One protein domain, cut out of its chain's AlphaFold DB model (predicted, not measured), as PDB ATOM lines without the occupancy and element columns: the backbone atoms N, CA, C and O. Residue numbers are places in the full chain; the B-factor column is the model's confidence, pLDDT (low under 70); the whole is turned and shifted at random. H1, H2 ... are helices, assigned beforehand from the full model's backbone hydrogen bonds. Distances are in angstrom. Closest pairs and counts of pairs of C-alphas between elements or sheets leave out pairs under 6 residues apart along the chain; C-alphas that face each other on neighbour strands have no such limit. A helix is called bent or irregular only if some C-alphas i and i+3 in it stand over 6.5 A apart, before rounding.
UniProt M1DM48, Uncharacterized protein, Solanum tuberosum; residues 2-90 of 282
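What this domain is: This is residues 2 to 90 of the 282 residues of an uncharacterized protein of Solanum tuberosum (UniProt M1DM48). One long, nearly straight helix, H3, makes the longest axis, and two short helices, H1 and H2, are gathered at its first part as a small head. H2 crosses H3 steeply and packs on its residues 51 to 55, H1 runs beside the beginning of H3, and much of the rest of H3, residues 60 to 80 and 82 to 86, sticks out as a bare arm. The printed part has 89 residues with three named helices, in the order H1, H2, H3, and no named strand; the class is all helix. The whole is extended, with a radius of gyration of the C-alphas of 23.0 A, and its C-alphas span 86 by 22 by 18 A, a rod.

Where its parts are: H3, the longest helix, holds residues 45 to 86 and measures 61.2 A from first to last C-alpha, from Tyr 45 at (49.359, -27.251, 30.790) to Gln 86 at (-1.419, -56.710, 13.375). H2 holds residues 21 to 31 and measures 15.0 A. H1 holds residues 7 to 17 and measures 15.7 A, with C-alpha 7 at (51.604, -12.996, 32.815). H1 is neither bent nor irregular, but only just: C-alphas 8 and 11 are 6.2 A apart.

How they stand to each other: H3 touches H2 with residues 51 to 55 alone; the closest C-alphas, those of Cys 52 and Val 27, are 6.0 A apart. The lines of H2 and H3 stand at a steep tilt of 64 degrees, and they run opposite ways. H2 also touches H1, the closest C-alphas being those of Ala 24 and Ile 16 at 5.7 A. H1 and H2 stand at a steep tilt of 55 degrees and run opposite ways. H1 and H3 are near each other, with 8 pairs of C-alphas within 10 A but no pair within 8 A. In H2 and H3 every O i to N i+4 pair is within hydrogen-bond range; in H1 5 of 7 are.

The domain as a whole: The two C-alphas farthest apart, those of Glu 2 and Gly 88, are 86.5 A from each other. Residues 2 to 7, 60 to 80 and 82 to 88 stand free; the body without them has 55 residues and spans 70 by 23 by 18 A. The link from H1 to H2 is tight, with 3 residues, while the link from H2 to H3 is long, with the 13 residues 32 to 44. The printed part has no cut. The mean pLDDT of the printed part is 71.5; 35 residues are under 70, among them residues 2 to 9, 62 to 78 and 86 to 90.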
ATOM      1  N   GLU A   2      56.642  -1.855  42.558       36.62
ATOM      2  CA  GLU A   2      56.497  -3.306  42.622       36.62
ATOM      3  C   GLU A   2      56.437  -3.847  41.190       36.62
ATOM      4  O   GLU A   2      55.781  -3.269  40.322       36.62
ATOM      5  N   LEU A   3      57.228  -4.887  40.935       37.56
ATOM      6  CA  LEU A   3      57.299  -5.588  39.658       37.56
ATOM      7  C   LEU A   3      55.939  -6.247  39.368       37.56
ATOM      8  O   LEU A   3      55.352  -6.810  40.291       37.56
ATOM      9  N   PRO A   4      55.428  -6.199  38.125       47.47
ATOM     10  CA  PRO A   4      54.138  -6.790  37.808       47.47
ATOM     11  C   PRO A   4      54.236  -8.317  37.905       47.47
ATOM     12  O   PRO A   4      54.945  -8.966  37.134       47.47
ATOM     13  N   GLU A   5      53.541  -8.893  38.883       44.84
ATOM     14  CA  GLU A   5      53.404 -10.337  39.020       44.84
ATOM     15  C   GLU A   5      52.518 -10.905  37.896       44.84
ATOM     16  O   GLU A   5      51.313 -10.674  37.843       44.84
ATOM     17  N   ASN A   6      53.136 -11.765  37.082       48.84
ATOM     18  CA  ASN A   6      52.553 -12.993  36.528       48.84
ATOM     19  C   ASN A   6      51.618 -12.916  35.297       48.84
ATOM     20  O   ASN A   6      50.448 -13.302  35.333       48.84
ATOM     21  N   ASP A   7      52.206 -12.662  34.124       53.16
ATOM     22  CA  ASP A   7      51.604 -12.996  32.815       53.16
ATOM     23  C   ASP A   7      51.337 -14.514  32.629       53.16
ATOM     24  O   ASP A   7      50.579 -14.933  31.748       53.16
ATOM     25  N   LEU A   8      51.920 -15.371  33.482       52.88
ATOM     26  CA  LEU A   8      51.803 -16.834  33.416       52.88
ATOM     27  C   LEU A   8      50.433 -17.385  33.861       52.88
ATOM     28  O   LEU A   8      50.142 -18.559  33.628       52.88
ATOM     29  N   GLU A   9      49.594 -16.587  34.519       62.50
ATOM     30  CA  GLU A   9      48.237 -16.999  34.912       62.50
ATOM     31  C   GLU A   9      47.192 -16.593  33.870       62.50
ATOM     32  O   GLU A   9      46.228 -17.329  33.635       62.50
ATOM     33  N   HIS A  10      47.434 -15.482  33.172       71.94
ATOM     34  CA  HIS A  10      46.512 -14.939  32.180       71.94
ATOM     35  C   HIS A  10      46.297 -15.870  30.985       71.94
ATOM     36  O   HIS A  10      45.169 -15.990  30.505       71.94
ATOM     37  N   TRP A  11      47.334 -16.580  30.525       81.62
ATOM     38  CA  TRP A  11      47.183 -17.495  29.390       81.62
ATOM     39  C   TRP A  11      46.311 -18.714  29.718       81.62
ATOM     40  O   TRP A  11      45.652 -19.231  28.824       81.62
ATOM     41  N   LYS A  12      46.250 -19.162  30.982       82.31
ATOM     42  CA  LYS A  12      45.414 -20.308  31.387       82.31
ATOM     43  C   LYS A  12      43.932 -19.954  31.370       82.31
ATOM     44  O   LYS A  12      43.113 -20.769  30.955       82.31
ATOM     45  N   ALA A  13      43.595 -18.748  31.822       84.69
ATOM     46  CA  ALA A  13      42.241 -18.220  31.718       84.69
ATOM     47  C   ALA A  13      41.868 -18.013  30.246       84.69
ATOM     48  O   ALA A  13      40.879 -18.576  29.787       84.69
ATOM     49  N   LYS A  14      42.738 -17.338  29.486       82.38
ATOM     50  CA  LYS A  14      42.540 -17.085  28.057       82.38
ATOM     51  C   LYS A  14      42.371 -18.372  27.244       82.38
ATOM     52  O   LYS A  14      41.462 -18.455  26.439       82.38
ATOM     53  N   PHE A  15      43.160 -19.408  27.528       81.19
ATOM     54  CA  PHE A  15      43.027 -20.721  26.890       81.19
ATOM     55  C   PHE A  15      41.630 -21.324  27.069       81.19
ATOM     56  O   PHE A  15      41.081 -21.891  26.131       81.19
ATOM     57  N   ILE A  16      41.051 -21.211  28.267       81.56
ATOM     58  CA  ILE A  16      39.693 -21.699  28.524       81.56
ATOM     59  C   ILE A  16      38.655 -20.778  27.878       81.56
ATOM     60  O   ILE A  16      37.629 -21.259  27.411       81.56
ATOM     61  N   ASP A  17      38.899 -19.471  27.856       81.62
ATOM     62  CA  ASP A  17      38.007 -18.486  27.237       81.62
ATOM     63  C   ASP A  17      37.961 -18.623  25.709       81.62
ATOM     64  O   ASP A  17      36.918 -18.373  25.107       81.62
ATOM     65  N   ASP A  18      39.059 -19.079  25.105       78.31
ATOM     66  CA  ASP A  18      39.181 -19.360  23.674       78.31
ATOM     67  C   ASP A  18      38.478 -20.680  23.272       78.31
ATOM     68  O   ASP A  18      38.327 -20.977  22.083       78.31
ATOM     69  N   LEU A  19      38.005 -21.485  24.237       76.94
ATOM     70  CA  LEU A  19      37.178 -22.663  23.960       76.94
ATOM     71  C   LEU A  19      35.731 -22.258  23.611       76.94
ATOM     72  O   LEU A  19      35.223 -21.250  24.107       76.94
ATOM     73  N   PRO A  20      34.994 -23.076  22.830       79.56
ATOM     74  CA  PRO A  20      33.581 -22.822  22.554       79.56
ATOM     75  C   PRO A  20      32.783 -22.633  23.849       79.56
ATOM     76  O   PRO A  20      32.866 -23.482  24.726       79.56
ATOM     77  N   LEU A  21      31.977 -21.574  23.962       75.94
ATOM     78  CA  LEU A  21      31.372 -21.114  25.226       75.94
ATOM     79  C   LEU A  21      30.767 -22.231  26.102       75.94
ATOM     80  O   LEU A  21      31.105 -22.354  27.275       75.94
ATOM     81  N   LEU A  22      29.907 -23.079  25.529       76.69
ATOM     82  CA  LEU A  22      29.253 -24.176  26.263       76.69
ATOM     83  C   LEU A  22      30.245 -25.256  26.712       76.69
ATOM     84  O   LEU A  22      30.082 -25.881  27.760       76.69
ATOM     85  N   PHE A  23      31.285 -25.476  25.913       77.56
ATOM     86  CA  PHE A  23      32.362 -26.395  26.239       77.56
ATOM     87  C   PHE A  23      33.305 -25.791  27.286       77.56
ATOM     88  O   PHE A  23      33.647 -26.462  28.255       77.56
ATOM     89  N   ALA A  24      33.639 -24.508  27.158       79.44
ATOM     90  CA  ALA A  24      34.402 -23.741  28.130       79.44
ATOM     91  C   ALA A  24      33.721 -23.758  29.500       79.44
ATOM     92  O   ALA A  24      34.367 -24.047  30.499       79.44
ATOM     93  N   GLU A  25      32.409 -23.524  29.575       85.19
ATOM     94  CA  GLU A  25      31.653 -23.610  30.831       85.19
ATOM     95  C   GLU A  25      31.738 -24.995  31.469       85.19
ATOM     96  O   GLU A  25      31.897 -25.116  32.687       85.19
ATOM     97  N   ARG A  26      31.676 -26.040  30.646       83.62
ATOM     98  CA  ARG A  26      31.765 -27.427  31.091       83.62
ATOM     99  C   ARG A  26      33.161 -27.769  31.616       83.62
ATOM    100  O   ARG A  26      33.279 -28.310  32.711       83.62
ATOM    101  N   VAL A  27      34.205 -27.352  30.906       84.12
ATOM    102  CA  VAL A  27      35.605 -27.470  31.341       84.12
ATOM    103  C   VAL A  27      35.861 -26.636  32.601       84.12
ATOM    104  O   VAL A  27      36.465 -27.108  33.556       84.12
ATOM    105  N   ARG A  28      35.333 -25.413  32.690       90.19
ATOM    106  CA  ARG A  28      35.395 -24.608  33.921       90.19
ATOM    107  C   ARG A  28      34.738 -25.346  35.076       90.19
ATOM    108  O   ARG A  28      35.263 -25.316  36.177       90.19
ATOM    109  N   LYS A  29      33.602 -26.007  34.850       89.94
ATOM    110  CA  LYS A  29      32.897 -26.765  35.887       89.94
ATOM    111  C   LYS A  29      33.727 -27.934  36.421       89.94
ATOM    112  O   LYS A  29      33.660 -28.187  37.617       89.94
ATOM    113  N   THR A  30      34.511 -28.604  35.579       87.56
ATOM    114  CA  THR A  30      35.395 -29.699  36.016       87.56
ATOM    115  C   THR A  30      36.689 -29.224  36.663       87.56
ATOM    116  O   THR A  30      37.263 -29.941  37.476       87.56
ATOM    117  N   LEU A  31      37.138 -28.014  36.331       87.38
ATOM    118  CA  LEU A  31      38.339 -27.400  36.902       87.38
ATOM    119  C   LEU A  31      38.083 -26.613  38.199       87.38
ATOM    120  O   LEU A  31      39.033 -26.165  38.841       87.38
ATOM    121  N   ARG A  32      36.818 -26.395  38.572       89.69
ATOM    122  CA  ARG A  32      36.447 -25.750  39.839       89.69
ATOM    123  C   ARG A  32      36.738 -26.679  41.015       89.69
ATOM    124  O   ARG A  32      36.461 -27.874  40.949       89.69
ATOM    125  N   ASP A  33      37.255 -26.112  42.098       83.31
ATOM    126  CA  ASP A  33      37.457 -26.824  43.359       83.31
ATOM    127  C   ASP A  33      36.177 -26.864  44.222       83.31
ATOM    128  O   ASP A  33      35.093 -26.437  43.813       83.31
ATOM    129  N   THR A  34      36.314 -27.343  45.461       80.44
ATOM    130  CA  THR A  34      35.249 -27.399  46.474       80.44
ATOM    131  C   THR A  34      34.672 -26.027  46.852       80.44
ATOM    132  O   THR A  34      33.572 -25.960  47.393       80.44
ATOM    133  N   GLN A  35      35.394 -24.937  46.587       75.50
ATOM    134  CA  GLN A  35      34.982 -23.545  46.789       75.50
ATOM    135  C   GLN A  35      34.409 -22.910  45.508       75.50
ATOM    136  O   GLN A  35      33.993 -21.751  45.517       75.50
ATOM    137  N   GLY A  36      34.360 -23.646  44.392       80.25
ATOM    138  CA  GLY A  36      33.804 -23.175  43.125       80.25
ATOM    139  C   GLY A  36      34.709 -22.208  42.358       80.25
ATOM    140  O   GLY A  36      34.249 -21.618  41.371       80.25
ATOM    141  N   VAL A  37      35.969 -22.063  42.782       83.62
ATOM    142  CA  VAL A  37      36.998 -21.232  42.144       83.62
ATOM    143  C   VAL A  37      37.943 -22.138  41.357       83.62
ATOM    144  O   VAL A  37      38.156 -23.288  41.727       83.62
ATOM    145  N   ILE A  38      38.492 -21.646  40.243       84.69
ATOM    146  CA  ILE A  38      39.483 -22.390  39.457       84.69
ATOM    147  C   ILE A  38      40.879 -21.992  39.955       84.69
ATOM    148  O   ILE A  38      41.307 -20.862  39.708       84.69
ATOM    149  N   PRO A  39      41.611 -22.880  40.652       85.19
ATOM    150  CA  PRO A  39      42.958 -22.588  41.126       85.19
ATOM    151  C   PRO A  39      43.971 -22.664  39.972       85.19
ATOM    152  O   PRO A  39      44.764 -23.595  39.877       85.19
ATOM    153  N   TYR A  40      43.983 -21.660  39.089       82.94
ATOM    154  CA  TYR A  40      44.862 -21.610  37.909       82.94
ATOM    155  C   TYR A  40      46.346 -21.850  38.230       82.94
ATOM    156  O   TYR A  40      47.065 -22.445  37.425       82.94
ATOM    157  N   LYS A  41      46.800 -21.464  39.428       82.25
ATOM    158  CA  LYS A  41      48.168 -21.677  39.926       82.25
ATOM    159  C   LYS A  41      48.574 -23.153  40.001       82.25
ATOM    160  O   LYS A  41      49.702 -23.479  39.648       82.25
ATOM    161  N   SER A  42      47.669 -24.053  40.396       83.00
ATOM    162  CA  SER A  42      47.970 -25.484  40.589       83.00
ATOM    163  C   SER A  42      47.811 -26.330  39.319       83.00
ATOM    164  O   SER A  42      48.215 -27.498  39.281       83.00
ATOM    165  N   TYR A  43      47.248 -25.744  38.260       81.19
ATOM    166  CA  TYR A  43      47.069 -26.405  36.976       81.19
ATOM    167  C   TYR A  43      48.298 -26.249  36.084       81.19
ATOM    168  O   TYR A  43      48.714 -25.143  35.735       81.19
ATOM    169  N   THR A  44      48.859 -27.381  35.672       81.81
ATOM    170  CA  THR A  44      49.855 -27.446  34.600       81.81
ATOM    171  C   THR A  44      49.156 -27.511  33.241       81.81
ATOM    172  O   THR A  44      47.991 -27.904  33.153       81.81
ATOM    173  N   TYR A  45      49.872 -27.167  32.166       73.81
ATOM    174  CA  TYR A  45      49.359 -27.251  30.790       73.81
ATOM    175  C   TYR A  45      48.764 -28.632  30.472       73.81
ATOM    176  O   TYR A  45      47.638 -28.736  29.992       73.81
ATOM    177  N   GLY A  46      49.473 -29.701  30.853       71.25
ATOM    178  CA  GLY A  46      49.004 -31.076  30.665       71.25
ATOM    179  C   GLY A  46      47.719 -31.400  31.431       71.25
ATOM    180  O   GLY A  46      46.861 -32.092  30.896       71.25
ATOM    181  N   LYS A  47      47.530 -30.863  32.648       80.38
ATOM    182  CA  LYS A  47      46.279 -31.057  33.403       80.38
ATOM    183  C   LYS A  47      45.100 -30.315  32.771       80.38
ATOM    184  O   LYS A  47      44.000 -30.860  32.750       80.38
ATOM    185  N   LEU A  48      45.320 -29.110  32.237       77.44
ATOM    186  CA  LEU A  48      44.280 -28.347  31.532       77.44
ATOM    187  C   LEU A  48      43.855 -29.044  30.241       77.44
ATOM    188  O   LEU A  48      42.662 -29.235  30.012       77.44
ATOM    189  N   ILE A  49      44.822 -29.482  29.434       76.31
ATOM    190  CA  ILE A  49      44.535 -30.248  28.219       76.31
ATOM    191  C   ILE A  49      43.883 -31.582  28.560       76.31
ATOM    192  O   ILE A  49      42.906 -31.946  27.921       76.31
ATOM    193  N   GLY A  50      44.369 -32.289  29.580       75.00
ATOM    194  CA  GLY A  50      43.764 -33.537  30.037       75.00
ATOM    195  C   GLY A  50      42.293 -33.359  30.412       75.00
ATOM    196  O   GLY A  50      41.451 -34.128  29.955       75.00
ATOM    197  N   ALA A  51      41.967 -32.301  31.159       79.12
ATOM    198  CA  ALA A  51      40.586 -31.964  31.499       79.12
ATOM    199  C   ALA A  51      39.740 -31.638  30.257       79.12
ATOM    200  O   ALA A  51      38.615 -32.121  30.143       79.12
ATOM    201  N   CYS A  52      40.286 -30.879  29.302       76.19
ATOM    202  CA  CYS A  52      39.603 -30.583  28.041       76.19
ATOM    203  C   CYS A  52      39.343 -31.857  27.229       76.19
ATOM    204  O   CYS A  52      38.222 -32.097  26.798       76.19
ATOM    205  N   THR A  53      40.351 -32.707  27.043       72.25
ATOM    206  CA  THR A  53      40.228 -33.952  26.276       72.25
ATOM    207  C   THR A  53      39.216 -34.897  26.911       72.25
ATOM    208  O   THR A  53      38.358 -35.436  26.213       72.25
ATOM    209  N   GLN A  54      39.267 -35.063  28.234       74.56
ATOM    210  CA  GLN A  54      38.334 -35.930  28.944       74.56
ATOM    211  C   GLN A  54      36.893 -35.419  28.834       74.56
ATOM    212  O   GLN A  54      35.988 -36.204  28.549       74.56
ATOM    213  N   GLU A  55      36.670 -34.109  28.983       79.00
ATOM    214  CA  GLU A  55      35.341 -33.525  28.788       79.00
ATOM    215  C   GLU A  55      34.867 -33.603  27.334       79.00
ATOM    216  O   GLU A  55      33.677 -33.812  27.090       79.00
ATOM    217  N   GLY A  56      35.780 -33.512  26.366       71.19
ATOM    218  CA  GLY A  56      35.482 -33.748  24.954       71.19
ATOM    219  C   GLY A  56      34.964 -35.166  24.710       71.19
ATOM    220  O   GLY A  56      33.907 -35.343  24.105       71.19
ATOM    221  N   ILE A  57      35.656 -36.178  25.245       71.56
ATOM    222  CA  ILE A  57      35.250 -37.590  25.146       71.56
ATOM    223  C   ILE A  57      33.895 -37.816  25.830       71.56
ATOM    224  O   ILE A  57      33.006 -38.451  25.257       71.56
ATOM    225  N   ASN A  58      33.709 -37.268  27.033       74.50
ATOM    226  CA  ASN A  58      32.456 -37.385  27.780       74.50
ATOM    227  C   ASN A  58      31.279 -36.791  26.994       74.50
ATOM    228  O   ASN A  58      30.241 -37.439  26.847       74.50
ATOM    229  N   LEU A  59      31.455 -35.597  26.422       75.44
ATOM    230  CA  LEU A  59      30.437 -34.946  25.601       75.44
ATOM    231  C   LEU A  59      30.102 -35.770  24.349       75.44
ATOM    232  O   LEU A  59      28.926 -35.936  24.017       75.44
ATOM    233  N   CYS A  60      31.108 -36.323  23.669       62.09
ATOM    234  CA  CYS A  60      30.895 -37.199  22.517       62.09
ATOM    235  C   CYS A  60      30.064 -38.437  22.888       62.09
ATOM    236  O   CYS A  60      29.106 -38.774  22.185       62.09
ATOM    237  N   ASN A  61      30.370 -39.073  24.020       71.00
ATOM    238  CA  ASN A  61      29.630 -40.233  24.516       71.00
ATOM    239  C   ASN A  61      28.175 -39.891  24.864       71.00
ATOM    240  O   ASN A  61      27.261 -40.623  24.482       71.00
ATOM    241  N   GLU A  62      27.936 -38.757  25.523       69.19
ATOM    242  CA  GLU A  62      26.586 -38.282  25.842       69.19
ATOM    243  C   GLU A  62      25.758 -38.005  24.588       69.19
ATOM    244  O   GLU A  62      24.597 -38.411  24.499       69.19
ATOM    245  N   LEU A  63      26.350 -37.349  23.589       66.12
ATOM    246  CA  LEU A  63      25.677 -37.073  22.323       66.12
ATOM    247  C   LEU A  63      25.364 -38.365  21.561       66.12
ATOM    248  O   LEU A  63      24.282 -38.483  20.979       66.12
ATOM    249  N   LYS A  64      26.269 -39.349  21.594       63.44
ATOM    250  CA  LYS A  64      26.063 -40.674  20.993       63.44
ATOM    251  C   LYS A  64      24.926 -41.430  21.678       63.44
ATOM    252  O   LYS A  64      24.013 -41.896  20.997       63.44
ATOM    253  N   LEU A  65      24.923 -41.482  23.010       58.84
ATOM    254  CA  LEU A  65      23.863 -42.125  23.788       58.84
ATOM    255  C   LEU A  65      22.512 -41.421  23.591       58.84
ATOM    256  O   LEU A  65      21.501 -42.076  23.358       58.84
ATOM    257  N   SER A  66      22.491 -40.087  23.599       58.97
ATOM    258  CA  SER A  66      21.282 -39.287  23.357       58.97
ATOM    259  C   SER A  66      20.676 -39.556  21.976       58.97
ATOM    260  O   SER A  66      19.457 -39.677  21.840       58.97
ATOM    261  N   ARG A  67      21.513 -39.704  20.938       62.81
ATOM    262  CA  ARG A  67      21.057 -40.110  19.599       62.81
ATOM    263  C   ARG A  67      20.494 -41.528  19.602       62.81
ATOM    264  O   ARG A  67      19.412 -41.730  19.055       62.81
ATOM    265  N   GLN A  68      21.180 -42.471  20.245       51.97
ATOM    266  CA  GLN A  68      20.733 -43.861  20.322       51.97
ATOM    267  C   GLN A  68      19.368 -43.974  21.012       51.97
ATOM    268  O   GLN A  68      18.450 -44.565  20.454       51.97
ATOM    269  N   LEU A  69      19.183 -43.293  22.147       59.38
ATOM    270  CA  LEU A  69      17.911 -43.259  22.872       59.38
ATOM    271  C   LEU A  69      16.769 -42.662  22.037       59.38
ATOM    272  O   LEU A  69      15.634 -43.133  22.103       59.38
ATOM    273  N   LYS A  70      17.046 -41.635  21.222       63.06
ATOM    274  CA  LYS A  70      16.044 -41.067  20.305       63.06
ATOM    275  C   LYS A  70      15.651 -42.057  19.208       63.06
ATOM    276  O   LYS A  70      14.467 -42.148  18.890       63.06
ATOM    277  N   ILE A  71      16.611 -42.796  18.651       60.94
ATOM    278  CA  ILE A  71      16.356 -43.833  17.639       60.94
ATOM    279  C   ILE A  71      15.567 -44.994  18.249       60.94
ATOM    280  O   ILE A  71      14.579 -45.433  17.667       60.94
ATOM    281  N   ASP A  72      15.952 -45.449  19.440       59.12
ATOM    282  CA  ASP A  72      15.271 -46.536  20.142       59.12
ATOM    283  C   ASP A  72      13.821 -46.165  20.472       59.12
ATOM    284  O   ASP A  72      12.923 -46.963  20.227       59.12
ATOM    285  N   LYS A  73      13.562 -44.923  20.903       67.12
ATOM    286  CA  LYS A  73      12.200 -44.422  21.146       67.12
ATOM    287  C   LYS A  73      11.346 -44.373  19.877       67.12
ATOM    288  O   LYS A  73      10.143 -44.611  19.931       67.12
ATOM    289  N   LEU A  74      11.939 -44.034  18.732       62.88
ATOM    290  CA  LEU A  74      11.229 -44.069  17.451       62.88
ATOM    291  C   LEU A  74      10.931 -45.510  17.025       62.88
ATOM    292  O   LEU A  74       9.821 -45.782  16.579       62.88
ATOM    293  N   ARG A  75      11.882 -46.429  17.234       66.06
ATOM    294  CA  ARG A  75      11.705 -47.861  16.964       66.06
ATOM    295  C   ARG A  75      10.640 -48.494  17.861       66.06
ATOM    296  O   ARG A  75       9.853 -49.304  17.392       66.06
ATOM    297  N   GLU A  76      10.590 -48.121  19.135       66.44
ATOM    298  CA  GLU A  76       9.564 -48.583  20.075       66.44
ATOM    299  C   GLU A  76       8.167 -48.116  19.645       66.44
ATOM    300  O   GLU A  76       7.226 -48.906  19.621       66.44
ATOM    301  N   ARG A  77       8.035 -46.851  19.218       67.38
ATOM    302  CA  ARG A  77       6.764 -46.329  18.691       67.38
ATOM    303  C   ARG A  77       6.334 -47.039  17.410       67.38
ATOM    304  O   ARG A  77       5.165 -47.390  17.309       67.38
ATOM    305  N   SER A  78       7.258 -47.302  16.482       66.00
ATOM    306  CA  SER A  78       6.928 -48.029  15.249       66.00
ATOM    307  C   SER A  78       6.567 -49.492  15.518       66.00
ATOM    308  O   SER A  78       5.651 -50.015  14.901       66.00
ATOM    309  N   GLN A  79       7.232 -50.154  16.472       72.38
ATOM    310  CA  GLN A  79       6.886 -51.525  16.870       72.38
ATOM    311  C   GLN A  79       5.507 -51.603  17.530       72.38
ATOM    312  O   GLN A  79       4.777 -52.569  17.313       72.38
ATOM    313  N   LEU A  80       5.135 -50.591  18.316       66.88
ATOM    314  CA  LEU A  80       3.814 -50.514  18.931       66.88
ATOM    315  C   LEU A  80       2.715 -50.233  17.895       66.88
ATOM    316  O   LEU A  80       1.646 -50.834  17.972       66.88
ATOM    317  N   GLU A  81       2.976 -49.367  16.912       63.47
ATOM    318  CA  GLU A  81       2.066 -49.123  15.781       63.47
ATOM    319  C   GLU A  81       1.890 -50.378  14.911       63.47
ATOM    320  O   GLU A  81       0.758 -50.749  14.586       63.47
ATOM    321  N   ASP A  82       2.975 -51.098  14.617       69.12
ATOM    322  CA  ASP A  82       2.927 -52.366  13.879       69.12
ATOM    323  C   ASP A  82       2.176 -53.458  14.660       69.12
ATOM    324  O   ASP A  82       1.395 -54.216  14.080       69.12
ATOM    325  N   PHE A  83       2.353 -53.521  15.985       73.31
ATOM    326  CA  PHE A  83       1.620 -54.447  16.852       73.31
ATOM    327  C   PHE A  83       0.118 -54.130  16.878       73.31
ATOM    328  O   PHE A  83      -0.708 -55.016  16.656       73.31
ATOM    329  N   CYS A  84      -0.263 -52.867  17.085       64.50
ATOM    330  CA  CYS A  84      -1.667 -52.449  17.050       64.50
ATOM    331  C   CYS A  84      -2.319 -52.756  15.690       64.50
ATOM    332  O   CYS A  84      -3.455 -53.239  15.649       64.50
ATOM    333  N   THR A  85      -1.571 -52.575  14.596       72.00
ATOM    334  CA  THR A  85      -2.010 -52.892  13.230       72.00
ATOM    335  C   THR A  85      -2.222 -54.396  13.025       72.00
ATOM    336  O   THR A  85      -3.248 -54.797  12.473       72.00
ATOM    337  N   GLN A  86      -1.308 -55.248  13.506       67.94
ATOM    338  CA  GLN A  86      -1.419 -56.710  13.375       67.94
ATOM    339  C   GLN A  86      -2.622 -57.303  14.115       67.94
ATOM    340  O   GLN A  86      -3.232 -58.251  13.623       67.94
ATOM    341  N   PHE A  87      -2.987 -56.750  15.272       68.06
ATOM    342  CA  PHE A  87      -4.111 -57.246  16.073       68.06
ATOM    343  C   PHE A  87      -5.453 -56.586  15.725       68.06
ATOM    344  O   PHE A  87      -6.455 -56.836  16.397       68.06
ATOM    345  N   GLY A  88      -5.497 -55.754  14.676       52.81
ATOM    346  CA  GLY A  88      -6.716 -55.066  14.245       52.81
ATOM    347  C   GLY A  88      -7.305 -54.150  15.321       52.81
ATOM    348  O   GLY A  88      -8.503 -53.857  15.295       52.81
ATOM    349  N   LEU A  89      -6.486 -53.721  16.288       52.00
ATOM    350  CA  LEU A  89      -6.904 -52.781  17.317       52.00
ATOM    351  C   LEU A  89      -7.002 -51.400  16.657       52.00
ATOM    352  O   LEU A  89      -5.998 -50.909  16.143       52.00
ATOM    353  N   PRO A  90      -8.184 -50.752  16.639       53.59
ATOM    354  CA  PRO A  90      -8.269 -49.381  16.162       53.59
ATOM    355  C   PRO A  90      -7.429 -48.520  17.100       53.59
ATOM    356  O   PRO A  90      -7.608 -48.635  18.314       53.59
TER     357      PRO A  90